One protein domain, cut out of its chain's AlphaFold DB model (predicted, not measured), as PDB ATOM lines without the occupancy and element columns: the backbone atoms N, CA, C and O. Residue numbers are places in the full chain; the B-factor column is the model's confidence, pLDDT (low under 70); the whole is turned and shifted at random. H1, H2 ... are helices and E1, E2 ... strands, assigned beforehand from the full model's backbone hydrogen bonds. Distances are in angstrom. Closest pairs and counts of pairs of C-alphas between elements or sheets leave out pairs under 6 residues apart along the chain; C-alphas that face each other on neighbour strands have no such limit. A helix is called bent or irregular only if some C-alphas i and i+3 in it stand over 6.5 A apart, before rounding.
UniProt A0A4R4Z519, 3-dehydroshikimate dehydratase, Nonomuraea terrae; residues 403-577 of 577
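This is residues 403 to 577 of the 577 residues of the protein "3-dehydroshikimate dehydratase" of Nonomuraea terrae (UniProt A0A4R4Z519). One eight-stranded sheet, curled like part of a barrel, wraps round the last helix, H5; outside the curl, H1 packs on E3 and E4, and H2 on E7 and E8, with H4 beside H2 and H3 next to H4. These are three layers, H1 and H2 on one face and H5 on the other. The 175 printed residues include five named helices and eight named strands, in the order E1 H1 E2 E3 E4 E5 H2 H3 H4 E6 E7 E8 H5; the class is mixed, helices and strands. The mixed sheet runs E2 E3 E4 E1 E5 E8 E7 E6, and the whole is compact and rounded, with a radius of gyration of the C-alphas of 16.0 A and spans of 44 by 39 by 30 A.

E1, residues 403 to 411, is antiparallel to E5, residues 474 to 480 (N 406 and O 477, 2.8 A), and parallel to E4, residues 458 to 464 (N 410 and O 460, 2.9 A). H1, residues 414 to 426, is on the sheet at a height of 9.2 A, over E4 and E3, residues 443 to 451; the closest C-alphas of H1 and E4 are those of Trp 414 and Ile 463, 5.5 A apart. E1, H1 and E2, residues 431 to 440, form a split strand-helix-strand unit, its two strands running the same way with E3 and E4 between them, with a right-handed crossover. E2, E3 and E4 form a meander, each strand the antiparallel neighbour of the one before (N 436 and O 447, 2.8 A; N 448 and O 461, 2.9 A). H2, residues 483 to 493, is on the sheet at a height of 10.0 A over the sheet, and it lies over E8, residues 546 to 554. H3, residues 503 to 512, and H4, residues 518 to 522, only graze the sheet; H4 touches H2, the closest C-alphas being those of Ala 487 and Leu 522, 5.8 A apart. E6, residues 525 to 528, E7, residues 534 to 539, and E8 form a second meander (N 527 and O 535, 2.9 A; N 536 and O 552, 3.0 A), and E8 is parallel to E5 (N 478 and O 549, 2.7 A). The sheet curls round H5, residues 562 to 575, whose closest C-alpha pair with E2 is Pro 566 and Pro 439, 5.5 A. Every O i to N i+4 pair is within hydrogen-bond range in H2, H3 and H4, against 7 of 9 in H1 and 8 of 10 in H5.

E1 begins at C-alpha 403 (40.047, -48.942, -6.797) and is 24.7 A long. E2, 25.5 A, bends by 53 degrees at residue 434; E3 is 26.1 A and E8 25.9 A. H1, 19.9 A, and H5, 20.6 A, are irregular: C-alphas 415 and 418 are 7.7 A apart, and 563 and 566 are 7.1 A apart. H5 ends at C-alpha 575 (37.067, -21.351, -15.067).

The C-alphas farthest apart, those of Ser 426 and Ala 492, are 45.5 A apart. The printed part has no cut and no long link. Mean pLDDT of the printed part is 90.1; residues 464 to 471 and 575 to 577 are under 70.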
ATOM      1  N   THR A 403      39.738 -47.890  -7.770       95.06
ATOM      2  CA  THR A 403      40.047 -48.942  -6.797       95.06
ATOM      3  C   THR A 403      39.873 -48.486  -5.352       95.06
ATOM      4  O   THR A 403      39.562 -49.317  -4.501       95.06
ATOM      5  N   GLY A 404      39.990 -47.187  -5.066       96.31
ATOM      6  CA  GLY A 404      39.872 -46.635  -3.715       96.31
ATOM      7  C   GLY A 404      40.101 -45.126  -3.660       96.31
ATOM      8  O   GLY A 404      40.330 -44.480  -4.684       96.31
ATOM      9  N   ILE A 405      40.058 -44.561  -2.453       98.31
ATOM     10  CA  ILE A 405      40.519 -43.191  -2.187       98.31
ATOM     11  C   ILE A 405      42.043 -43.240  -1.986       98.31
ATOM     12  O   ILE A 405      42.512 -43.944  -1.097       98.31
ATOM     13  N   ASP A 406      42.808 -42.508  -2.802       97.88
ATOM     14  CA  ASP A 406      44.276 -42.415  -2.687       97.88
ATOM     15  C   ASP A 406      44.683 -41.431  -1.589       97.88
ATOM     16  O   ASP A 406      45.484 -41.739  -0.707       97.88
ATOM     17  N   HIS A 407      44.129 -40.221  -1.649       98.06
ATOM     18  CA  HIS A 407      44.391 -39.168  -0.683       98.06
ATOM     19  C   HIS A 407      43.261 -38.140  -0.662       98.06
ATOM     20  O   HIS A 407      42.453 -38.042  -1.585       98.06
ATOM     21  N   VAL A 408      43.221 -37.346   0.401       97.56
ATOM     22  CA  VAL A 408      42.264 -36.252   0.563       97.56
ATOM     23  C   VAL A 408      43.022 -34.966   0.837       97.56
ATOM     24  O   VAL A 408      43.890 -34.939   1.707       97.56
ATOM     25  N   ALA A 409      42.678 -33.891   0.133       94.69
ATOM     26  CA  ALA A 409      43.219 -32.568   0.400       94.69
ATOM     27  C   ALA A 409      42.168 -31.643   1.011       94.69
ATOM     28  O   ALA A 409      41.100 -31.401   0.440       94.69
ATOM     29  N   LEU A 410      42.516 -31.081   2.163       91.00
ATOM     30  CA  LEU A 410      41.727 -30.099   2.887       91.00
ATOM     31  C   LEU A 410      42.480 -28.780   2.910       91.00
ATOM     32  O   LEU A 410      43.681 -28.742   3.184       91.00
ATOM     33  N   THR A 411      41.760 -27.687   2.692       86.62
ATOM     34  CA  THR A 411      42.327 -26.364   2.925       86.62
ATOM     35  C   THR A 411      41.862 -25.812   4.257       86.62
ATOM     36  O   THR A 411      40.661 -25.713   4.516       86.62
ATOM     37  N   GLN A 412      42.836 -25.446   5.082       80.50
ATOM     38  CA  GLN A 412      42.640 -24.889   6.407       80.50
ATOM     39  C   GLN A 412      42.664 -23.357   6.341       80.50
ATOM     40  O   GLN A 412      43.444 -22.777   5.577       80.50
ATOM     41  N   PRO A 413      41.872 -22.677   7.183       78.62
ATOM     42  CA  PRO A 413      42.153 -21.302   7.561       78.62
ATOM     43  C   PRO A 413      43.595 -21.165   8.048       78.62
ATOM     44  O   PRO A 413      44.121 -22.040   8.739       78.62
ATOM     45  N   TRP A 414      44.234 -20.057   7.685       76.31
ATOM     46  CA  TRP A 414      45.669 -19.878   7.878       76.31
ATOM     47  C   TRP A 414      46.101 -20.007   9.351       76.31
ATOM     48  O   TRP A 414      47.153 -20.566   9.651       76.31
ATOM     49  N   HIS A 415      45.250 -19.570  10.282       75.88
ATOM     50  CA  HIS A 415      45.486 -19.613  11.724       75.88
ATOM     51  C   HIS A 415      45.259 -20.998  12.355       75.88
ATOM     52  O   HIS A 415      45.409 -21.135  13.566       75.88
ATOM     53  N   TYR A 416      44.896 -22.020  11.572       78.88
ATOM     54  CA  TYR A 416      44.693 -23.398  12.046       78.88
ATOM     55  C   TYR A 416      45.827 -24.353  11.662       78.88
ATOM     56  O   TYR A 416      45.764 -25.523  12.031       78.88
ATOM     57  N   PHE A 417      46.851 -23.893  10.933       79.25
ATOM     58  CA  PHE A 417      47.870 -24.789  10.374       79.25
ATOM     59  C   PHE A 417      48.581 -25.645  11.410       79.25
ATOM     60  O   PHE A 417      48.630 -26.866  11.288       79.25
ATOM     61  N   ASP A 418      49.143 -24.976  12.414       83.25
ATOM     62  CA  ASP A 418      50.041 -25.610  13.366       83.25
ATOM     63  C   ASP A 418      49.222 -26.566  14.254       83.25
ATOM     64  O   ASP A 418      49.636 -27.692  14.532       83.25
ATOM     65  N   GLU A 419      47.981 -26.189  14.592       87.31
ATOM     66  CA  GLU A 419      47.031 -27.081  15.265       87.31
ATOM     67  C   GLU A 419      46.662 -28.294  14.396       87.31
ATOM     68  O   GLU A 419      46.573 -29.410  14.910       87.31
ATOM     69  N   ALA A 420      46.451 -28.110  13.087       89.12
ATOM     70  CA  ALA A 420      46.158 -29.205  12.164       89.12
ATOM     71  C   ALA A 420      47.305 -30.218  12.124       89.12
ATOM     72  O   ALA A 420      47.063 -31.420  12.233       89.12
ATOM     73  N   GLU A 421      48.551 -29.752  12.051       89.19
ATOM     74  CA  GLU A 421      49.721 -30.626  12.118       89.19
ATOM     75  C   GLU A 421      49.760 -31.439  13.416       89.19
ATOM     76  O   GLU A 421      49.874 -32.670  13.363       89.19
ATOM     77  N   LEU A 422      49.607 -30.781  14.571       92.06
ATOM     78  CA  LEU A 422      49.595 -31.480  15.855       92.06
ATOM     79  C   LEU A 422      48.439 -32.479  15.934       92.06
ATOM     80  O   LEU A 422      48.641 -33.595  16.413       92.06
ATOM     81  N   PHE A 423      47.249 -32.122  15.451       93.25
ATOM     82  CA  PHE A 423      46.091 -33.009  15.415       93.25
ATOM     83  C   PHE A 423      46.371 -34.260  14.576       93.25
ATOM     84  O   PHE A 423      46.301 -35.374  15.094       93.25
ATOM     85  N   TYR A 424      46.759 -34.109  13.308       92.62
ATOM     86  CA  TYR A 424      47.001 -35.254  12.424       92.62
ATOM     87  C   TYR A 424      48.141 -36.148  12.939       92.62
ATOM     88  O   TYR A 424      48.057 -37.373  12.831       92.62
ATOM     89  N   ARG A 425      49.167 -35.561  13.567       91.94
ATOM     90  CA  ARG A 425      50.288 -36.301  14.158       91.94
ATOM     91  C   ARG A 425      49.921 -37.024  15.451       91.94
ATOM     92  O   ARG A 425      50.205 -38.210  15.590       91.94
ATOM     93  N   SER A 426      49.339 -36.318  16.415       91.94
ATOM     94  CA  SER A 426      49.110 -36.850  17.765       91.94
ATOM     95  C   SER A 426      47.822 -37.662  17.871       91.94
ATOM     96  O   SER A 426      47.808 -38.666  18.578       91.94
ATOM     97  N   VAL A 427      46.766 -37.279  17.148       92.38
ATOM     98  CA  VAL A 427      45.451 -37.932  17.209       92.38
ATOM     99  C   VAL A 427      45.362 -39.085  16.215       92.38
ATOM    100  O   VAL A 427      44.958 -40.176  16.606       92.38
ATOM    101  N   LEU A 428      45.772 -38.873  14.957       92.31
ATOM    102  CA  LEU A 428      45.669 -39.891  13.896       92.31
ATOM    103  C   LEU A 428      46.970 -40.664  13.639       92.31
ATOM    104  O   LEU A 428      46.995 -41.584  12.826       92.31
ATOM    105  N   GLY A 429      48.075 -40.284  14.284       91.56
ATOM    106  CA  GLY A 429      49.364 -40.951  14.093       91.56
ATOM    107  C   GLY A 429      49.982 -40.778  12.704       91.56
ATOM    108  O   GLY A 429      50.902 -41.523  12.355       91.56
ATOM    109  N   LEU A 430      49.498 -39.810  11.917       93.19
ATOM    110  CA  LEU A 430      50.027 -39.507  10.591       93.19
ATOM    111  C   LEU A 430      51.357 -38.758  10.697       93.19
ATOM    112  O   LEU A 430      51.645 -38.053  11.664       93.19
ATOM    113  N   ARG A 431      52.198 -38.911   9.681       90.62
ATOM    114  CA  ARG A 431      53.543 -38.345   9.655       90.62
ATOM    115  C   ARG A 431      53.593 -37.136   8.746       90.62
ATOM    116  O   ARG A 431      53.269 -37.296   7.571       90.62
ATOM    117  N   PRO A 432      54.034 -35.973   9.247       89.31
ATOM    118  CA  PRO A 432      54.266 -34.828   8.388       89.31
ATOM    119  C   PRO A 432      55.394 -35.109   7.401       89.31
ATOM    120  O   PRO A 432      56.456 -35.608   7.777       89.31
ATOM    121  N   GLN A 433      55.156 -34.748   6.147       87.75
ATOM    122  CA  GLN A 433      56.183 -34.590   5.128       87.75
ATOM    123  C   GLN A 433      56.688 -33.136   5.103       87.75
ATOM    124  O   GLN A 433      56.225 -32.279   5.865       87.75
ATOM    125  N   GLY A 434      57.664 -32.855   4.235       82.38
ATOM    126  CA  GLY A 434      58.173 -31.502   4.022       82.38
ATOM    127  C   GLY A 434      57.062 -30.533   3.609       82.38
ATOM    128  O   GLY A 434      56.167 -30.882   2.843       82.38
ATOM    129  N   SER A 435      57.116 -29.308   4.132       85.25
ATOM    130  CA  SER A 435      56.210 -28.243   3.700       85.25
ATOM    131  C   SER A 435      56.644 -27.731   2.329       85.25
ATOM    132  O   SER A 435      57.821 -27.441   2.127       85.25
ATOM    133  N   LEU A 436      55.687 -27.562   1.424       87.12
ATOM    134  CA  LEU A 436      55.886 -26.995   0.094       87.12
ATOM    135  C   LEU A 436      55.225 -25.619   0.010       87.12
ATOM    136  O   LEU A 436      54.149 -25.410   0.572       87.12
ATOM    137  N   GLU A 437      55.850 -24.695  -0.711       87.44
ATOM    138  CA  GLU A 437      55.224 -23.447  -1.147       87.44
ATOM    139  C   GLU A 437      54.917 -23.561  -2.639       87.44
ATOM    140  O   GLU A 437      55.811 -23.741  -3.465       87.44
ATOM    141  N   LEU A 438      53.633 -23.511  -2.976       86.81
ATOM    142  CA  LEU A 438      53.123 -23.693  -4.327       86.81
ATOM    143  C   LEU A 438      52.687 -22.330  -4.885       86.81
ATOM    144  O   LEU A 438      51.869 -21.658  -4.254       86.81
ATOM    145  N   PRO A 439      53.195 -21.915  -6.058       87.62
ATOM    146  CA  PRO A 439      52.713 -20.717  -6.734       87.62
ATOM    147  C   PRO A 439      51.239 -20.842  -7.143       87.62
ATOM    148  O   PRO A 439      50.881 -21.702  -7.948       87.62
ATOM    149  N   ASP A 440      50.404 -19.953  -6.617       84.56
ATOM    150  CA  ASP A 440      49.043 -19.676  -7.071       84.56
ATOM    151  C   ASP A 440      49.045 -18.339  -7.847       84.56
ATOM    152  O   ASP A 440      49.825 -17.441  -7.510       84.56
ATOM    153  N   PRO A 441      48.208 -18.149  -8.885       84.62
ATOM    154  CA  PRO A 441      48.114 -16.868  -9.594       84.62
ATOM    155  C   PRO A 441      47.910 -15.638  -8.696       84.62
ATOM    156  O   PRO A 441      48.300 -14.536  -9.087       84.62
ATOM    157  N   TYR A 442      47.322 -15.817  -7.510       81.81
ATOM    158  CA  TYR A 442      47.017 -14.747  -6.563       81.81
ATOM    159  C   TYR A 442      47.854 -14.788  -5.276       81.81
ATOM    160  O   TYR A 442      47.604 -13.991  -4.372       81.81
ATOM    161  N   GLY A 443      48.856 -15.668  -5.166       80.88
ATOM    162  CA  GLY A 443      49.710 -15.738  -3.978       80.88
ATOM    163  C   GLY A 443      50.479 -17.048  -3.836       80.88
ATOM    164  O   GLY A 443      50.615 -17.820  -4.777       80.88
ATOM    165  N   LEU A 444      51.009 -17.308  -2.643       83.44
ATOM    166  CA  LEU A 444      51.599 -18.606  -2.317       83.44
ATOM    167  C   LEU A 444      50.588 -19.459  -1.549       83.44
ATOM    168  O   LEU A 444      49.962 -19.010  -0.588       83.44
ATOM    169  N   LEU A 445      50.462 -20.716  -1.961       84.69
ATOM    170  CA  LEU A 445      49.737 -21.750  -1.237       84.69
ATOM    171  C   LEU A 445      50.757 -22.622  -0.504       84.69
ATOM    172  O   LEU A 445      51.550 -23.326  -1.127       84.69
ATOM    173  N   ARG A 446      50.732 -22.612   0.826       86.12
ATOM    174  CA  ARG A 446      51.515 -23.560   1.619       86.12
ATOM    175  C   ARG A 446      50.786 -24.899   1.637       86.12
ATOM    176  O   ARG A 446      49.599 -24.945   1.940       86.12
ATOM    177  N   SER A 447      51.483 -25.983   1.330       88.88
ATOM    178  CA  SER A 447      50.932 -27.338   1.314       88.88
ATOM    179  C   SER A 447      51.801 -28.270   2.141       88.88
ATOM    180  O   SER A 447      53.030 -28.198   2.089       88.88
ATOM    181  N   LYS A 448      51.174 -29.143   2.925       90.69
ATOM    182  CA  LYS A 448      51.871 -30.138   3.736       90.69
ATOM    183  C   LYS A 448      51.115 -31.455   3.722       90.69
ATOM    184  O   LYS A 448      49.965 -31.523   4.147       90.69
ATOM    185  N   ALA A 449      51.770 -32.498   3.230       92.69
ATOM    186  CA  ALA A 449      51.227 -33.845   3.256       92.69
ATOM    187  C   ALA A 449      51.474 -34.510   4.618       92.69
ATOM    188  O   ALA A 449      52.526 -34.334   5.233       92.69
ATOM    189  N   MET A 450      50.502 -35.293   5.067       93.00
ATOM    190  CA  MET A 450      50.515 -36.108   6.274       93.00
ATOM    191  C   MET A 450      50.122 -37.533   5.874       93.00
ATOM    192  O   MET A 450      49.053 -37.725   5.295       93.00
ATOM    193  N   SER A 451      50.939 -38.544   6.173       94.56
ATOM    194  CA  SER A 451      50.625 -39.923   5.767       94.56
ATOM    195  C   SER A 451      50.910 -40.983   6.826       94.56
ATOM    196  O   SER A 451      51.783 -40.835   7.688       94.56
ATOM    197  N   ALA A 452      50.154 -42.079   6.769       92.75
ATOM    198  CA  ALA A 452      50.491 -43.307   7.477       92.75
ATOM    199  C   ALA A 452      51.783 -43.911   6.891       92.75
ATOM    200  O   ALA A 452      52.123 -43.679   5.731       92.75
ATOM    201  N   ARG A 453      52.530 -44.689   7.689       86.25
ATOM    202  CA  ARG A 453      53.824 -45.268   7.259       86.25
ATOM    203  C   ARG A 453      53.712 -46.182   6.039       86.25
ATOM    204  O   ARG A 453      54.679 -46.303   5.301       86.25
ATOM    205  N   ASP A 454      52.590 -46.869   5.906       87.94
ATOM    206  CA  ASP A 454      52.261 -47.783   4.812       87.94
ATOM    207  C   ASP A 454      51.583 -47.070   3.631       87.94
ATOM    208  O   ASP A 454      51.291 -47.700   2.619       87.94
ATOM    209  N   GLY A 455      51.338 -45.760   3.747       88.50
ATOM    210  CA  GLY A 455      50.662 -44.966   2.731       88.50
ATOM    211  C   GLY A 455      49.158 -45.224   2.623       88.50
ATOM    212  O   GLY A 455      48.561 -44.703   1.683       88.50
ATOM    213  N   ALA A 456      48.552 -45.978   3.552       91.19
ATOM    214  CA  ALA A 456      47.140 -46.360   3.486       91.19
ATOM    215  C   ALA A 456      46.176 -45.182   3.709       91.19
ATOM    216  O   ALA A 456      45.073 -45.158   3.169       91.19
ATOM    217  N   VAL A 457      46.608 -44.182   4.482       95.56
ATOM    218  CA  VAL A 457      45.916 -42.897   4.630       95.56
ATOM    219  C   VAL A 457      46.880 -41.764   4.320       95.56
ATOM    220  O   VAL A 457      47.976 -41.686   4.885       95.56
ATOM    221  N   ARG A 458      46.448 -40.871   3.429       96.75
ATOM    222  CA  ARG A 458      47.192 -39.698   2.966       96.75
ATOM    223  C   ARG A 458      46.287 -38.471   3.015       96.75
ATOM    224  O   ARG A 458      45.264 -38.413   2.339       96.75
ATOM    225  N   MET A 459      46.693 -37.482   3.795       95.19
ATOM    226  CA  MET A 459      46.003 -36.209   3.962       95.19
ATOM    227  C   MET A 459      46.912 -35.085   3.480       95.19
ATOM    228  O   MET A 459      48.062 -35.012   3.894       95.19
ATOM    229  N   VAL A 460      46.418 -34.188   2.638       93.88
ATOM    230  CA  VAL A 460      47.139 -32.977   2.236       93.88
ATOM    231  C   VAL A 460      46.472 -31.779   2.895       93.88
ATOM    232  O   VAL A 460      45.274 -31.558   2.743       93.88
ATOM    233  N   VAL A 461      47.248 -31.012   3.650       90.62
ATOM    234  CA  VAL A 461      46.791 -29.827   4.371       90.62
ATOM    235  C   VAL A 461      47.318 -28.596   3.648       90.62
ATOM    236  O   VAL A 461      48.524 -28.349   3.622       90.62
ATOM    237  N   ASN A 462      46.415 -27.830   3.046       88.25
ATOM    238  CA  ASN A 462      46.739 -26.608   2.317       88.25
ATOM    239  C   ASN A 462      46.387 -25.363   3.135       88.25
ATOM    240  O   ASN A 462      45.457 -25.391   3.941       88.25
ATOM    241  N   ILE A 463      47.093 -24.260   2.875       80.50
ATOM    242  CA  ILE A 463      46.814 -22.911   3.376       80.50
ATOM    243  C   ILE A 463      47.105 -21.891   2.295       80.50
ATOM    244  O   ILE A 463      48.224 -21.817   1.791       80.50
ATOM    245  N   ALA A 464      46.124 -21.045   2.001       67.75
ATOM    246  CA  ALA A 464      46.343 -19.861   1.186       67.75
ATOM    247  C   ALA A 464      46.977 -18.750   2.036       67.75
ATOM    248  O   ALA A 464      46.410 -18.354   3.059       67.75
ATOM    249  N   GLN A 465      48.146 -18.242   1.633       62.16
ATOM    250  CA  GLN A 465      48.656 -16.986   2.183       62.16
ATOM    251  C   GLN A 465      47.819 -15.825   1.618       62.16
ATOM    252  O   GLN A 465      47.492 -15.806   0.436       62.16
ATOM    253  N   VAL A 466      47.431 -14.909   2.511       48.59
ATOM    254  CA  VAL A 466      46.624 -13.683   2.324       48.59
ATOM    255  C   VAL A 466      46.458 -13.216   0.865       48.59
ATOM    256  O   VAL A 466      47.437 -12.858   0.217       48.59
ATOM    257  N   GLY A 467      45.209 -13.109   0.391       49.47
ATOM    258  CA  GLY A 467      44.864 -12.497  -0.906       49.47
ATOM    259  C   GLY A 467      43.999 -13.369  -1.821       49.47
ATOM    260  O   GLY A 467      43.292 -12.832  -2.672       49.47
ATOM    261  N   ALA A 468      43.982 -14.687  -1.609       47.78
ATOM    262  CA  ALA A 468      43.018 -15.572  -2.255       47.78
ATOM    263  C   ALA A 468      41.633 -15.366  -1.621       47.78
ATOM    264  O   ALA A 468      41.493 -15.442  -0.399       47.78
ATOM    265  N   GLY A 469      40.624 -15.060  -2.439       51.03
ATOM    266  CA  GLY A 469      39.232 -14.952  -2.004       51.03
ATOM    267  C   GLY A 469      38.736 -16.209  -1.275       51.03
ATOM    268  O   GLY A 469      39.355 -17.267  -1.339       51.03
ATOM    269  N   ASP A 470      37.604 -16.066  -0.587       57.91
ATOM    270  CA  ASP A 470      37.014 -16.950   0.438       57.91
ATOM    271  C   ASP A 470      36.750 -18.433   0.083       57.91
ATOM    272  O   ASP A 470      36.043 -19.122   0.822       57.91
ATOM    273  N   ILE A 471      37.284 -18.984  -1.006       60.50
ATOM    274  CA  ILE A 471      37.016 -20.375  -1.368       60.50
ATOM    275  C   ILE A 471      38.291 -21.121  -1.727       60.50
ATOM    276  O   ILE A 471      38.621 -21.281  -2.900       60.50
ATOM    277  N   PRO A 472      38.990 -21.679  -0.731       74.25
ATOM    278  CA  PRO A 472      39.996 -22.649  -1.052       74.25
ATOM    279  C   PRO A 472      39.338 -23.999  -1.360       74.25
ATOM    280  O   PRO A 472      38.532 -24.526  -0.572       74.25
ATOM    281  N   TRP A 473      39.703 -24.543  -2.516       87.81
ATOM    282  CA  TRP A 473      39.224 -25.828  -3.002       87.81
ATOM    283  C   TRP A 473      39.715 -26.996  -2.131       87.81
ATOM    284  O   TRP A 473      40.750 -26.931  -1.462       87.81
ATOM    285  N   GLN A 474      38.933 -28.064  -2.137       93.06
ATOM    286  CA  GLN A 474      39.155 -29.337  -1.464       93.06
ATOM    287  C   GLN A 474      39.058 -30.433  -2.520       93.06
ATOM    288  O   GLN A 474      38.291 -30.298  -3.479       93.06
ATOM    289  N   HIS A 475      39.785 -31.531  -2.340       95.38
ATOM    290  CA  HIS A 475      39.662 -32.641  -3.277       95.38
ATOM    291  C   HIS A 475      39.775 -34.008  -2.642       95.38
ATOM    292  O   HIS A 475      40.440 -34.202  -1.624       95.38
ATOM    293  N   VAL A 476      39.112 -34.957  -3.297       98.25
ATOM    294  CA  VAL A 476      39.253 -36.387  -3.045       98.25
ATOM    295  C   VAL A 476      39.945 -36.987  -4.262       98.25
ATOM    296  O   VAL A 476      39.429 -36.904  -5.378       98.25
ATOM    297  N   ALA A 477      41.126 -37.555  -4.049       98.38
ATOM    298  CA  ALA A 477      41.855 -38.275  -5.076       98.38
ATOM    299  C   ALA A 477      41.464 -39.751  -5.070       98.38
ATOM    300  O   ALA A 477      41.395 -40.394  -4.023       98.38
ATOM    301  N   LEU A 478      41.213 -40.285  -6.256       98.44
ATOM    302  CA  LEU A 478      40.681 -41.612  -6.503       98.44
ATOM    303  C   LEU A 478      41.737 -42.427  -7.244       98.44
ATOM    304  O   LEU A 478      42.120 -42.091  -8.367       98.44
ATOM    305  N   ALA A 479      42.219 -43.488  -6.601       97.50
ATOM    306  CA  ALA A 479      43.174 -44.409  -7.197       97.50
ATOM    307  C   ALA A 479      42.509 -45.182  -8.340       97.50
ATOM    308  O   ALA A 479      41.361 -45.611  -8.215       97.50
ATOM    309  N   CYS A 480      43.225 -45.373  -9.447       94.81
ATOM    310  CA  CYS A 480      42.766 -46.187 -10.566       94.81
ATOM    311  C   CYS A 480      43.909 -46.970 -11.224       94.81
ATOM    312  O   CYS A 480      45.053 -46.515 -11.264       94.81
ATOM    313  N   ASP A 481      43.581 -48.142 -11.772       89.50
ATOM    314  CA  ASP A 481      44.561 -49.023 -12.428       89.50
ATOM    315  C   ASP A 481      44.902 -48.571 -13.864       89.50
ATOM    316  O   ASP A 481      45.925 -48.971 -14.426       89.50
ATOM    317  N   GLY A 482      44.067 -47.715 -14.467       92.44
ATOM    318  CA  GLY A 482      44.194 -47.283 -15.859       92.44
ATOM    319  C   GLY A 482      43.676 -45.869 -16.114       92.44
ATOM    320  O   GLY A 482      42.665 -45.679 -16.797       92.44
ATOM    321  N   VAL A 483      44.400 -44.843 -15.654       95.81
ATOM    322  CA  VAL A 483      43.937 -43.443 -15.753       95.81
ATOM    323  C   VAL A 483      43.707 -42.991 -17.201       95.81
ATOM    324  O   VAL A 483      42.769 -42.246 -17.480       95.81
ATOM    325  N   LEU A 484      44.489 -43.502 -18.162       96.06
ATOM    326  CA  LEU A 484      44.300 -43.206 -19.588       96.06
ATOM    327  C   LEU A 484      42.992 -43.787 -20.139       96.06
ATOM    328  O   LEU A 484      42.346 -43.157 -20.976       96.06
ATOM    329  N   ALA A 485      42.584 -44.976 -19.685       94.31
ATOM    330  CA  ALA A 485      41.318 -45.577 -20.095       94.31
ATOM    331  C   ALA A 485      40.136 -44.751 -19.572       94.31
ATOM    332  O   ALA A 485      39.234 -44.409 -20.344       94.31
ATOM    333  N   VAL A 486      40.200 -44.336 -18.303       94.94
ATOM    334  CA  VAL A 486      39.193 -43.451 -17.707       94.94
ATOM    335  C   VAL A 486      39.149 -42.104 -18.428       94.94
ATOM    336  O   VAL A 486      38.075 -41.652 -18.823       94.94
ATOM    337  N   ALA A 487      40.304 -41.496 -18.701       96.31
ATOM    338  CA  ALA A 487      40.385 -40.226 -19.414       96.31
ATOM    339  C   ALA A 487      39.784 -40.305 -20.827       96.31
ATOM    340  O   ALA A 487      39.065 -39.394 -21.240       96.31
ATOM    341  N   ARG A 488      40.027 -41.397 -21.572       96.38
ATOM    342  CA  ARG A 488      39.420 -41.621 -22.899       96.38
ATOM    343  C   ARG A 488      37.897 -41.653 -22.820       96.38
ATOM    344  O   ARG A 488      37.254 -40.980 -23.625       96.38
ATOM    345  N   ARG A 489      37.339 -42.394 -21.855       95.38
ATOM    346  CA  ARG A 489      35.889 -42.480 -21.629       95.38
ATOM    347  C   ARG A 489      35.311 -41.107 -21.302       95.38
ATOM    348  O   ARG A 489      34.420 -40.634 -22.000       95.38
ATOM    349  N   LEU A 490      35.880 -40.423 -20.307       95.62
ATOM    350  CA  LEU A 490      35.408 -39.110 -19.867       95.62
ATOM    351  C   LEU A 490      35.488 -38.062 -20.980       95.62
ATOM    352  O   LEU A 490      34.556 -37.289 -21.148       95.62
ATOM    353  N   ARG A 491      36.545 -38.047 -21.800       94.69
ATOM    354  CA  ARG A 491      36.629 -37.109 -22.935       94.69
ATOM    355  C   ARG A 491      35.619 -37.407 -24.043       94.69
ATOM    356  O   ARG A 491      35.228 -36.476 -24.742       94.69
ATOM    357  N   ALA A 492      35.218 -38.665 -24.221       95.81
ATOM    358  CA  ALA A 492      34.223 -39.052 -25.217       95.81
ATOM    359  C   ALA A 492      32.783 -38.780 -24.747       95.81
ATOM    360  O   ALA A 492      31.971 -38.291 -25.527       95.81
ATOM    361  N   GLU A 493      32.480 -39.088 -23.486       95.88
ATOM    362  CA  GLU A 493      31.116 -39.079 -22.937       95.88
ATOM    363  C   GLU A 493      30.792 -37.790 -22.163       95.88
ATOM    364  O   GLU A 493      29.655 -37.321 -22.179       95.88
ATOM    365  N   HIS A 494      31.798 -37.175 -21.533       95.50
ATOM    366  CA  HIS A 494      31.663 -36.029 -20.626       95.50
ATOM    367  C   HIS A 494      32.770 -34.973 -20.857       95.50
ATOM    368  O   HIS A 494      33.529 -34.648 -19.938       95.50
ATOM    369  N   PRO A 495      32.900 -34.399 -22.069       90.62
ATOM    370  CA  PRO A 495      34.056 -33.581 -22.455       90.62
ATOM    371  C   PRO A 495      34.310 -32.351 -21.566       90.62
ATOM    372  O   PRO A 495      35.459 -31.917 -21.463       90.62
ATOM    373  N   GLY A 496      33.267 -31.812 -20.920       92.38
ATOM    374  CA  GLY A 496      33.341 -30.663 -20.009       92.38
ATOM    375  C   GLY A 496      33.641 -31.000 -18.545       92.38
ATOM    376  O   GLY A 496      33.767 -30.084 -17.742       92.38
ATOM    377  N   LEU A 497      33.753 -32.282 -18.177       95.19
ATOM    378  CA  LEU A 497      33.970 -32.681 -16.782       95.19
ATOM    379  C   LEU A 497      35.408 -32.451 -16.310       95.19
ATOM    380  O   LEU A 497      35.637 -32.254 -15.123       95.19
ATOM    381  N   LEU A 498      36.384 -32.521 -17.215       95.81
ATOM    382  CA  LEU A 498      37.807 -32.483 -16.879       95.81
ATOM    383  C   LEU A 498      38.416 -31.111 -17.146       95.81
ATOM    384  O   LEU A 498      38.138 -30.514 -18.192       95.81
ATOM    385  N   LEU A 499      39.328 -30.676 -16.271       95.06
ATOM    386  CA  LEU A 499      40.032 -29.406 -16.433       95.06
ATOM    387  C   LEU A 499      40.730 -29.313 -17.809       95.06
ATOM    388  O   LEU A 499      41.332 -30.291 -18.283       95.06
ATOM    389  N   PRO A 500      40.660 -28.149 -18.482       94.50
ATOM    390  CA  PRO A 500      41.325 -27.925 -19.760       94.50
ATOM    391  C   PRO A 500      42.798 -27.548 -19.545       94.50
ATOM    392  O   PRO A 500      43.155 -26.374 -19.469       94.50
ATOM    393  N   ILE A 501      43.673 -28.550 -19.453       96.25
ATOM    394  CA  ILE A 501      45.113 -28.317 -19.274       96.25
ATOM    395  C   ILE A 501      45.712 -27.625 -20.520       96.25
ATOM    396  O   ILE A 501      45.539 -28.134 -21.633       96.25
ATOM    397  N   PRO A 502      46.439 -26.497 -20.371       95.94
ATOM    398  CA  PRO A 502      46.985 -25.746 -21.500       95.94
ATOM    399  C   PRO A 502      47.995 -26.539 -22.335       95.94
ATOM    400  O   PRO A 502      48.809 -27.288 -21.806       95.94
ATOM    401  N   GLY A 503      48.021 -26.291 -23.649       96.38
ATOM    402  CA  GLY A 503      48.987 -26.911 -24.568       96.38
ATOM    403  C   GLY A 503      50.451 -26.689 -24.170       96.38
ATOM    404  O   GLY A 503      51.245 -27.620 -24.265       96.38
ATOM    405  N   ASN A 504      50.765 -25.501 -23.643       96.62
ATOM    406  CA  ASN A 504      52.115 -25.116 -23.223       96.62
ATOM    407  C   ASN A 504      52.690 -26.047 -22.144       96.62
ATOM    408  O   ASN A 504      53.897 -26.259 -22.113       96.62
ATOM    409  N   TYR A 505      51.839 -26.622 -21.283       97.62
ATOM    410  CA  TYR A 505      52.271 -27.617 -20.300       97.62
ATOM    411  C   TYR A 505      52.873 -28.847 -20.987       97.62
ATOM    412  O   TYR A 505      53.922 -29.329 -20.583       97.62
ATOM    413  N   TYR A 506      52.235 -29.333 -22.053       97.75
ATOM    414  CA  TYR A 506      52.686 -30.522 -22.774       97.75
ATOM    415  C   TYR A 506      53.922 -30.257 -23.629       97.75
ATOM    416  O   TYR A 506      54.746 -31.152 -23.782       97.75
ATOM    417  N   ASP A 507      54.052 -29.044 -24.170       96.75
ATOM    418  CA  ASP A 507      55.257 -28.634 -24.896       96.75
ATOM    419  C   ASP A 507      56.480 -28.622 -23.952       96.75
ATOM    420  O   ASP A 507      57.544 -29.117 -24.317       96.75
ATOM    421  N   ASP A 508      56.313 -28.140 -22.712       96.94
ATOM    422  CA  ASP A 508      57.337 -28.222 -21.659       96.94
ATOM    423  C   ASP A 508      57.575 -29.665 -21.181       96.94
ATOM    424  O   ASP A 508      58.718 -30.102 -21.034       96.94
ATOM    425  N   LEU A 509      56.505 -30.442 -20.994       96.50
ATOM    426  CA  LEU A 509      56.586 -31.834 -20.554       96.50
ATOM    427  C   LEU A 509      57.405 -32.691 -21.531       96.50
ATOM    428  O   LEU A 509      58.276 -33.439 -21.096       96.50
ATOM    429  N   GLN A 510      57.174 -32.541 -22.839       95.06
ATOM    430  CA  GLN A 510      57.923 -33.247 -23.888       95.06
ATOM    431  C   GLN A 510      59.401 -32.848 -23.947       95.06
ATOM    432  O   GLN A 510      60.231 -33.639 -24.389       95.06
ATOM    433  N   ALA A 511      59.748 -31.634 -23.512       94.62
ATOM    434  CA  ALA A 511      61.142 -31.215 -23.411       94.62
ATOM    435  C   ALA A 511      61.865 -31.864 -22.218       94.62
ATOM    436  O   ALA A 511      63.088 -32.005 -22.256       94.62
ATOM    437  N   ARG A 512      61.129 -32.255 -21.166       93.44
ATOM    438  CA  ARG A 512      61.680 -32.871 -19.947       93.44
ATOM    439  C   ARG A 512      61.666 -34.397 -19.976       93.44
ATOM    440  O   ARG A 512      62.586 -35.014 -19.443       93.44
ATOM    441  N   TYR A 513      60.643 -34.996 -20.582       94.00
ATOM    442  CA  TYR A 513      60.396 -36.433 -20.527       94.00
ATOM    443  C   TYR A 513      59.926 -36.998 -21.871       94.00
ATOM    444  O   TYR A 513      59.180 -36.361 -22.617       94.00
ATOM    445  N   GLU A 514      60.289 -38.252 -22.138       92.12
ATOM    446  CA  GLU A 514      59.683 -39.048 -23.207       92.12
ATOM    447  C   GLU A 514      58.342 -39.614 -22.715       92.12
ATOM    448  O   GLU A 514      58.295 -40.647 -22.050       92.12
ATOM    449  N   VAL A 515      57.249 -38.908 -23.013       93.12
ATOM    450  CA  VAL A 515      55.881 -39.273 -22.605       93.12
ATOM    451  C   VAL A 515      54.982 -39.556 -23.807       93.12
ATOM    452  O   VAL A 515      55.220 -39.061 -24.911       93.12
ATOM    453  N   ASP A 516      53.915 -40.326 -23.587       93.25
ATOM    454  CA  ASP A 516      52.912 -40.618 -24.613       93.25
ATOM    455  C   ASP A 516      52.257 -39.314 -25.131       93.25
ATOM    456  O   ASP A 516      51.670 -38.559 -24.348       93.25
ATOM    457  N   PRO A 517      52.294 -39.017 -26.445       93.12
ATOM    458  CA  PRO A 517      51.608 -37.857 -27.013       93.12
ATOM    459  C   PRO A 517      50.098 -37.820 -26.727       93.12
ATOM    460  O   PRO A 517      49.483 -36.751 -26.776       93.12
ATOM    461  N   GLU A 518      49.486 -38.967 -26.422       95.38
ATOM    462  CA  GLU A 518      48.076 -39.066 -26.061       95.38
ATOM    463  C   GLU A 518      47.736 -38.296 -24.773       95.38
ATOM    464  O   GLU A 518      46.614 -37.786 -24.669       95.38
ATOM    465  N   LEU A 519      48.692 -38.110 -23.848       97.12
ATOM    466  CA  LEU A 519      48.484 -37.347 -22.609       97.12
ATOM    467  C   LEU A 519      47.889 -35.955 -22.895       97.12
ATOM    468  O   LEU A 519      46.906 -35.554 -22.269       97.12
ATOM    469  N   ARG A 520      48.406 -35.268 -23.927       96.56
ATOM    470  CA  ARG A 520      47.928 -33.946 -24.373       96.56
ATOM    471  C   ARG A 520      46.475 -33.966 -24.822       96.56
ATOM    472  O   ARG A 520      45.712 -33.061 -24.499       96.56
ATOM    473  N   ARG A 521      46.091 -34.986 -25.591       95.31
ATOM    474  CA  ARG A 521      44.725 -35.130 -26.111       95.31
ATOM    475  C   ARG A 521      43.730 -35.403 -24.984       95.31
ATOM    476  O   ARG A 521      42.575 -34.998 -25.074       95.31
ATOM    477  N   LEU A 522      44.172 -36.116 -23.952       96.69
ATOM    478  CA  LEU A 522      43.337 -36.523 -22.829       96.69
ATOM    479  C   LEU A 522      43.298 -35.492 -21.698       96.69
ATOM    480  O   LEU A 522      42.330 -35.463 -20.935       96.69
ATOM    481  N   GLY A 523      44.276 -34.589 -21.632       96.00
ATOM    482  CA  GLY A 523      44.390 -33.640 -20.531       96.00
ATOM    483  C   GLY A 523      45.024 -34.262 -19.282       96.00
ATOM    484  O   GLY A 523      44.686 -33.843 -18.179       96.00
ATOM    485  N   VAL A 524      45.848 -35.301 -19.447       97.88
ATOM    486  CA  VAL A 524      46.466 -36.054 -18.348       97.88
ATOM    487  C   VAL A 524      47.809 -35.429 -18.004       97.88
ATOM    488  O   VAL A 524      48.683 -35.295 -18.858       97.88
ATOM    489  N   LEU A 525      47.958 -35.054 -16.742       98.31
ATOM    490  CA  LEU A 525      49.181 -34.523 -16.165       98.31
ATOM    491  C   LEU A 525      50.113 -35.679 -15.770       98.31
ATOM    492  O   LEU A 525      49.667 -36.803 -15.525       98.31
ATOM    493  N   TYR A 526      51.407 -35.389 -15.708       98.12
ATOM    494  CA  TYR A 526      52.467 -36.357 -15.462       98.12
ATOM    495  C   TYR A 526      53.490 -35.810 -14.467       98.12
ATOM    496  O   TYR A 526      53.826 -34.624 -14.505       98.12
ATOM    497  N   ASP A 527      54.004 -36.677 -13.603       97.06
ATOM    498  CA  ASP A 527      55.174 -36.422 -12.768       97.06
ATOM    499  C   ASP A 527      56.039 -37.688 -12.648       97.06
ATOM    500  O   ASP A 527      55.549 -38.804 -12.837       97.06
ATOM    501  N   ARG A 528      57.328 -37.512 -12.351       96.44
ATOM    502  CA  ARG A 528      58.280 -38.607 -12.125       96.44
ATOM    503  C   ARG A 528      59.223 -38.238 -10.987       96.44
ATOM    504  O   ARG A 528      59.779 -37.142 -10.998       96.44
ATOM    505  N   ASP A 529      59.399 -39.144 -10.031       94.38
ATOM    506  CA  ASP A 529      60.336 -38.952  -8.922       94.38
ATOM    507  C   ASP A 529      61.777 -39.366  -9.283       94.38
ATOM    508  O   ASP A 529      62.064 -39.855 -10.380       94.38
ATOM    509  N   GLU A 530      62.710 -39.127  -8.359       92.69
ATOM    510  CA  GLU A 530      64.138 -39.419  -8.548       92.69
ATOM    511  C   GLU A 530      64.438 -40.924  -8.660       92.69
ATOM    512  O   GLU A 530      65.417 -41.303  -9.306       92.69
ATOM    513  N   ASP A 531      63.579 -41.774  -8.091       94.19
ATOM    514  CA  ASP A 531      63.696 -43.235  -8.134       94.19
ATOM    515  C   ASP A 531      63.088 -43.834  -9.421       94.19
ATOM    516  O   ASP A 531      63.200 -45.035  -9.681       94.19
ATOM    517  N   GLY A 532      62.490 -42.992 -10.272       94.12
ATOM    518  CA  GLY A 532      61.873 -43.377 -11.539       94.12
ATOM    519  C   GLY A 532      60.417 -43.829 -11.418       94.12
ATOM    520  O   GLY A 532      59.859 -44.302 -12.410       94.12
ATOM    521  N   GLY A 533      59.798 -43.672 -10.247       97.12
ATOM    522  CA  GLY A 533      58.360 -43.820 -10.065       97.12
ATOM    523  C   GLY A 533      57.612 -42.759 -10.870       97.12
ATOM    524  O   GLY A 533      58.037 -41.608 -10.946       97.12
ATOM    525  N   GLU A 534      56.491 -43.133 -11.480       97.00
ATOM    526  CA  GLU A 534      55.691 -42.247 -12.328       97.00
ATOM    527  C   GLU A 534      54.306 -42.009 -11.725       97.00
ATOM    528  O   GLU A 534      53.702 -42.896 -11.114       97.00
ATOM    529  N   PHE A 535      53.780 -40.810 -11.943       97.88
ATOM    530  CA  PHE A 535      52.469 -40.388 -11.481       97.88
ATOM    531  C   PHE A 535      51.686 -39.790 -12.633       97.88
ATOM    532  O   PHE A 535      52.068 -38.762 -13.192       97.88
ATOM    533  N   LEU A 536      50.581 -40.434 -12.990       98.19
ATOM    534  CA  LEU A 536      49.653 -39.915 -13.981       98.19
ATOM    535  C   LEU A 536      48.376 -39.507 -13.267       98.19
ATOM    536  O   LEU A 536      47.823 -40.282 -12.487       98.19
ATOM    537  N   HIS A 537      47.895 -38.302 -13.550       98.25
ATOM    538  CA  HIS A 537      46.700 -37.801 -12.892       98.25
ATOM    539  C   HIS A 537      45.915 -36.802 -13.734       98.25
ATOM    540  O   HIS A 537      46.423 -36.206 -14.686       98.25
ATOM    541  N   LEU A 538      44.640 -36.635 -13.402       96.44
ATOM    542  CA  LEU A 538      43.748 -35.668 -14.033       96.44
ATOM    543  C   LEU A 538      42.725 -35.152 -13.026       96.44
ATOM    544  O   LEU A 538      42.355 -35.853 -12.088       96.44
ATOM    545  N   TYR A 539      42.251 -33.933 -13.255       97.56
ATOM    546  CA  TYR A 539      41.343 -33.234 -12.356       97.56
ATOM    547  C   TYR A 539      39.992 -32.994 -13.021       97.56
ATOM    548  O   TYR A 539      39.930 -32.618 -14.199       97.56
ATOM    549  N   THR A 540      38.912 -33.163 -12.263       97.38
ATOM    550  CA  THR A 540      37.595 -32.664 -12.666       97.38
ATOM    551  C   THR A 540      37.513 -31.149 -12.487       97.38
ATOM    552  O   THR A 540      38.300 -30.547 -11.756       97.38
ATOM    553  N   VAL A 541      36.524 -30.528 -13.123       94.81
ATOM    554  CA  VAL A 541      36.074 -29.180 -12.761       94.81
ATOM    555  C   VAL A 541      35.621 -29.140 -11.299       94.81
ATOM    556  O   VAL A 541      35.221 -30.163 -10.729       94.81
ATOM    557  N   THR A 542      35.704 -27.957 -10.696       93.44
ATOM    558  CA  THR A 542      35.260 -27.718  -9.322       93.44
ATOM    559  C   THR A 542      33.750 -27.505  -9.285       93.44
ATOM    560  O   THR A 542      33.207 -26.709 -10.045       93.44
ATOM    561  N   VAL A 543      33.074 -28.180  -8.359       92.44
ATOM    562  CA  VAL A 543      31.676 -27.933  -8.004       92.44
ATOM    563  C   VAL A 543      31.646 -27.411  -6.571       92.44
ATOM    564  O   VAL A 543      32.030 -28.112  -5.635       92.44
ATOM    565  N   GLY A 544      31.225 -26.157  -6.389       90.94
ATOM    566  CA  GLY A 544      31.341 -25.468  -5.102       90.94
ATOM    567  C   GLY A 544      32.803 -25.390  -4.661       90.94
ATOM    568  O   GLY A 544      33.601 -24.684  -5.269       90.94
ATOM    569  N   ARG A 545      33.163 -26.134  -3.612       90.31
ATOM    570  CA  ARG A 545      34.544 -26.227  -3.110       90.31
ATOM    571  C   ARG A 545      35.254 -27.509  -3.524       90.31
ATOM    572  O   ARG A 545      36.443 -27.628  -3.259       90.31
ATOM    573  N   VAL A 546      34.544 -28.469  -4.109       94.44
ATOM    574  CA  VAL A 546      35.018 -29.848  -4.267       94.44
ATOM    575  C   VAL A 546      35.352 -30.130  -5.720       94.44
ATOM    576  O   VAL A 546      34.583 -29.811  -6.622       94.44
ATOM    577  N   PHE A 547      36.480 -30.786  -5.942       96.38
ATOM    578  CA  PHE A 547      36.792 -31.454  -7.200       96.38
ATOM    579  C   PHE A 547      37.358 -32.848  -6.917       96.38
ATOM    580  O   PHE A 547      37.726 -33.166  -5.783       96.38
ATOM    581  N   PHE A 548      37.419 -33.687  -7.945       98.19
ATOM    582  CA  PHE A 548      38.020 -35.010  -7.860       98.19
ATOM    583  C   PHE A 548      39.307 -35.053  -8.667       98.19
ATOM    584  O   PHE A 548      39.434 -34.432  -9.725       98.19
ATOM    585  N   GLU A 549      40.259 -35.817  -8.160       98.44
ATOM    586  CA  GLU A 549      41.485 -36.163  -8.858       98.44
ATOM    587  C   GLU A 549      41.454 -37.662  -9.142       98.44
ATOM    588  O   GLU A 549      41.081 -38.443  -8.275       98.44
ATOM    589  N   LEU A 550      41.820 -38.083 -10.345       98.25
ATOM    590  CA  LEU A 550      42.033 -39.496 -10.648       98.25
ATOM    591  C   LEU A 550      43.523 -39.717 -10.786       98.25
ATOM    592  O   LEU A 550      44.166 -38.986 -11.535       98.25
ATOM    593  N   VAL A 551      44.052 -40.700 -10.063       98.12
ATOM    594  CA  VAL A 551      45.494 -40.913  -9.935       98.12
ATOM    595  C   VAL A 551      45.878 -42.342 -10.267       98.12
ATOM    596  O   VAL A 551      45.164 -43.292  -9.946       98.12
ATOM    597  N   GLN A 552      47.051 -42.491 -10.867       97.75
ATOM    598  CA  GLN A 552      47.714 -43.765 -11.072       97.75
ATOM    599  C   GLN A 552      49.185 -43.624 -10.674       97.75
ATOM    600  O   GLN A 552      49.930 -42.849 -11.276       97.75
ATOM    601  N   ARG A 553      49.592 -44.385  -9.652       96.88
ATOM    602  CA  ARG A 553      50.980 -44.487  -9.179       96.88
ATOM    603  C   ARG A 553      51.640 -45.696  -9.831       96.88
ATOM    604  O   ARG A 553      51.126 -46.808  -9.729       96.88
ATOM    605  N   ILE A 554      52.777 -45.494 -10.483       96.56
ATOM    606  CA  ILE A 554      53.527 -46.534 -11.193       96.56
ATOM    607  C   ILE A 554      54.948 -46.570 -10.636       96.56
ATOM    608  O   ILE A 554      55.507 -45.545 -10.263       96.56
ATOM    609  N   GLY A 555      55.537 -47.764 -10.546       94.81
ATOM    610  CA  GLY A 555      56.950 -47.901 -10.180       94.81
ATOM    611  C   GLY A 555      57.292 -47.476  -8.748       94.81
ATOM    612  O   GLY A 555      58.456 -47.240  -8.467       94.81
ATOM    613  N   GLY A 556      56.306 -47.398  -7.845       93.50
ATOM    614  CA  GLY A 556      56.528 -47.036  -6.439       93.50
ATOM    615  C   GLY A 556      56.435 -45.541  -6.121       93.50
ATOM    616  O   GLY A 556      56.788 -45.168  -5.008       93.50
ATOM    617  N   TYR A 557      55.931 -44.708  -7.042       95.31
ATOM    618  CA  TYR A 557      55.800 -43.264  -6.823       95.31
ATOM    619  C   TYR A 557      55.018 -42.911  -5.548       95.31
ATOM    620  O   TYR A 557      53.829 -43.233  -5.409       95.31
ATOM    621  N   ASP A 558      55.662 -42.168  -4.645       92.12
ATOM    622  CA  ASP A 558      55.120 -41.844  -3.317       92.12
ATOM    623  C   ASP A 558      54.676 -40.375  -3.154       92.12
ATOM    624  O   ASP A 558      54.063 -40.011  -2.149       92.12
ATOM    625  N   GLY A 559      54.931 -39.527  -4.155       93.38
ATOM    626  CA  GLY A 559      54.601 -38.097  -4.135       93.38
ATOM    627  C   GLY A 559      53.120 -37.767  -4.379       93.38
ATOM    628  O   GLY A 559      52.235 -38.615  -4.279       93.38
ATOM    629  N   TYR A 560      52.835 -36.514  -4.739       95.19
ATOM    630  CA  TYR A 560      51.467 -36.011  -4.972       95.19
ATOM    631  C   TYR A 560      51.329 -35.207  -6.277       95.19
ATOM    632  O   TYR A 560      50.395 -34.425  -6.427       95.19
ATOM    633  N   GLY A 561      52.293 -35.315  -7.200       93.19
ATOM    634  CA  GLY A 561      52.300 -34.516  -8.429       93.19
ATOM    635  C   GLY A 561      52.390 -33.009  -8.164       93.19
ATOM    636  O   GLY A 561      51.798 -32.214  -8.891       93.19
ATOM    637  N   ALA A 562      53.100 -32.595  -7.105       91.25
ATOM    638  CA  ALA A 562      53.123 -31.206  -6.634       91.25
ATOM    639  C   ALA A 562      53.607 -30.209  -7.705       91.25
ATOM    640  O   ALA A 562      53.139 -29.071  -7.741       91.25
ATOM    641  N   ALA A 563      54.471 -30.649  -8.628       92.25
ATOM    642  CA  ALA A 563      54.920 -29.856  -9.773       92.25
ATOM    643  C   ALA A 563      53.767 -29.412 -10.697       92.25
ATOM    644  O   ALA A 563      53.866 -28.385 -11.366       92.25
ATOM    645  N   ASN A 564      52.656 -30.152 -10.708       95.56
ATOM    646  CA  ASN A 564      51.483 -29.858 -11.526       95.56
ATOM    647  C   ASN A 564      50.461 -28.958 -10.805       95.56
ATOM    648  O   ASN A 564      49.536 -28.445 -11.442       95.56
ATOM    649  N   ALA A 565      50.624 -28.712  -9.499       92.81
ATOM    650  CA  ALA A 565      49.687 -27.904  -8.720       92.81
ATOM    651  C   ALA A 565      49.545 -26.453  -9.232       92.81
ATOM    652  O   ALA A 565      48.402 -26.014  -9.354       92.81
ATOM    653  N   PRO A 566      50.615 -25.725  -9.620       92.62
ATOM    654  CA  PRO A 566      50.475 -24.371 -10.172       92.62
ATOM    655  C   PRO A 566      49.649 -24.326 -11.463       92.62
ATOM    656  O   PRO A 566      48.875 -23.396 -11.681       92.62
ATOM    657  N   ILE A 567      49.769 -25.359 -12.306       95.06
ATOM    658  CA  ILE A 567      48.993 -25.481 -13.546       95.06
ATOM    659  C   ILE A 567      47.517 -25.699 -13.222       95.06
ATOM    660  O   ILE A 567      46.663 -25.005 -13.771       95.06
ATOM    661  N   ARG A 568      47.216 -26.617 -12.294       93.69
ATOM    662  CA  ARG A 568      45.850 -26.837 -11.803       93.69
ATOM    663  C   ARG A 568      45.248 -25.539 -11.257       93.69
ATOM    664  O   ARG A 568      44.163 -25.166 -11.693       93.69
ATOM    665  N   LEU A 569      45.945 -24.859 -10.344       90.94
ATOM    666  CA  LEU A 569      45.465 -23.628  -9.706       90.94
ATOM    667  C   LEU A 569      45.157 -22.545 -10.750       90.94
ATOM    668  O   LEU A 569      44.070 -21.974 -10.741       90.94
ATOM    669  N   ALA A 570      46.055 -22.325 -11.715       90.88
ATOM    670  CA  ALA A 570      45.835 -21.365 -12.798       90.88
ATOM    671  C   ALA A 570      44.595 -21.680 -13.650       90.88
ATOM    672  O   ALA A 570      43.837 -20.773 -14.009       90.88
ATOM    673  N   VAL A 571      44.370 -22.958 -13.964       92.12
ATOM    674  CA  VAL A 571      43.207 -23.391 -14.747       92.12
ATOM    675  C   VAL A 571      41.911 -23.249 -13.949       92.12
ATOM    676  O   VAL A 571      40.923 -22.779 -14.506       92.12
ATOM    677  N   GLN A 572      41.911 -23.602 -12.661       89.69
ATOM    678  CA  GLN A 572      40.726 -23.488 -11.805       89.69
ATOM    679  C   GLN A 572      40.271 -22.029 -11.663       89.69
ATOM    680  O   GLN A 572      39.105 -21.740 -11.910       89.69
ATOM    681  N   HIS A 573      41.194 -21.091 -11.424       86.12
ATOM    682  CA  HIS A 573      40.871 -19.654 -11.376       86.12
ATOM    683  C   HIS A 573      40.355 -19.090 -12.704       86.12
ATOM    684  O   HIS A 573      39.627 -18.100 -12.721       86.12
ATOM    685  N   SER A 574      40.746 -19.690 -13.830       82.44
ATOM    686  CA  SER A 574      40.307 -19.244 -15.157       82.44
ATOM    687  C   SER A 574      38.903 -19.740 -15.522       82.44
ATOM    688  O   SER A 574      38.308 -19.194 -16.445       82.44
ATOM    689  N   GLY A 575      38.399 -20.778 -14.843       65.88
ATOM    690  CA  GLY A 575      37.067 -21.351 -15.067       65.88
ATOM    691  C   GLY A 575      35.940 -20.686 -14.267       65.88
ATOM    692  O   GLY A 575      34.778 -20.934 -14.573       65.88
ATOM    693  N   ASP A 576      36.282 -19.851 -13.280       53.53
ATOM    694  CA  ASP A 576      35.339 -19.105 -12.429       53.53
ATOM    695  C   ASP A 576      34.974 -17.704 -12.992       53.53
ATOM    696  O   ASP A 576      34.211 -16.963 -12.367       53.53
ATOM    697  N   ASN A 577      35.497 -17.343 -14.175       35.41
ATOM    698  CA  ASN A 577      35.125 -16.156 -14.971       35.41
ATOM    699  C   ASN A 577      34.269 -16.555 -16.175       35.41
ATOM    700  O   ASN A 577      33.412 -15.732 -16.580       35.41
TER     701      ASN A 577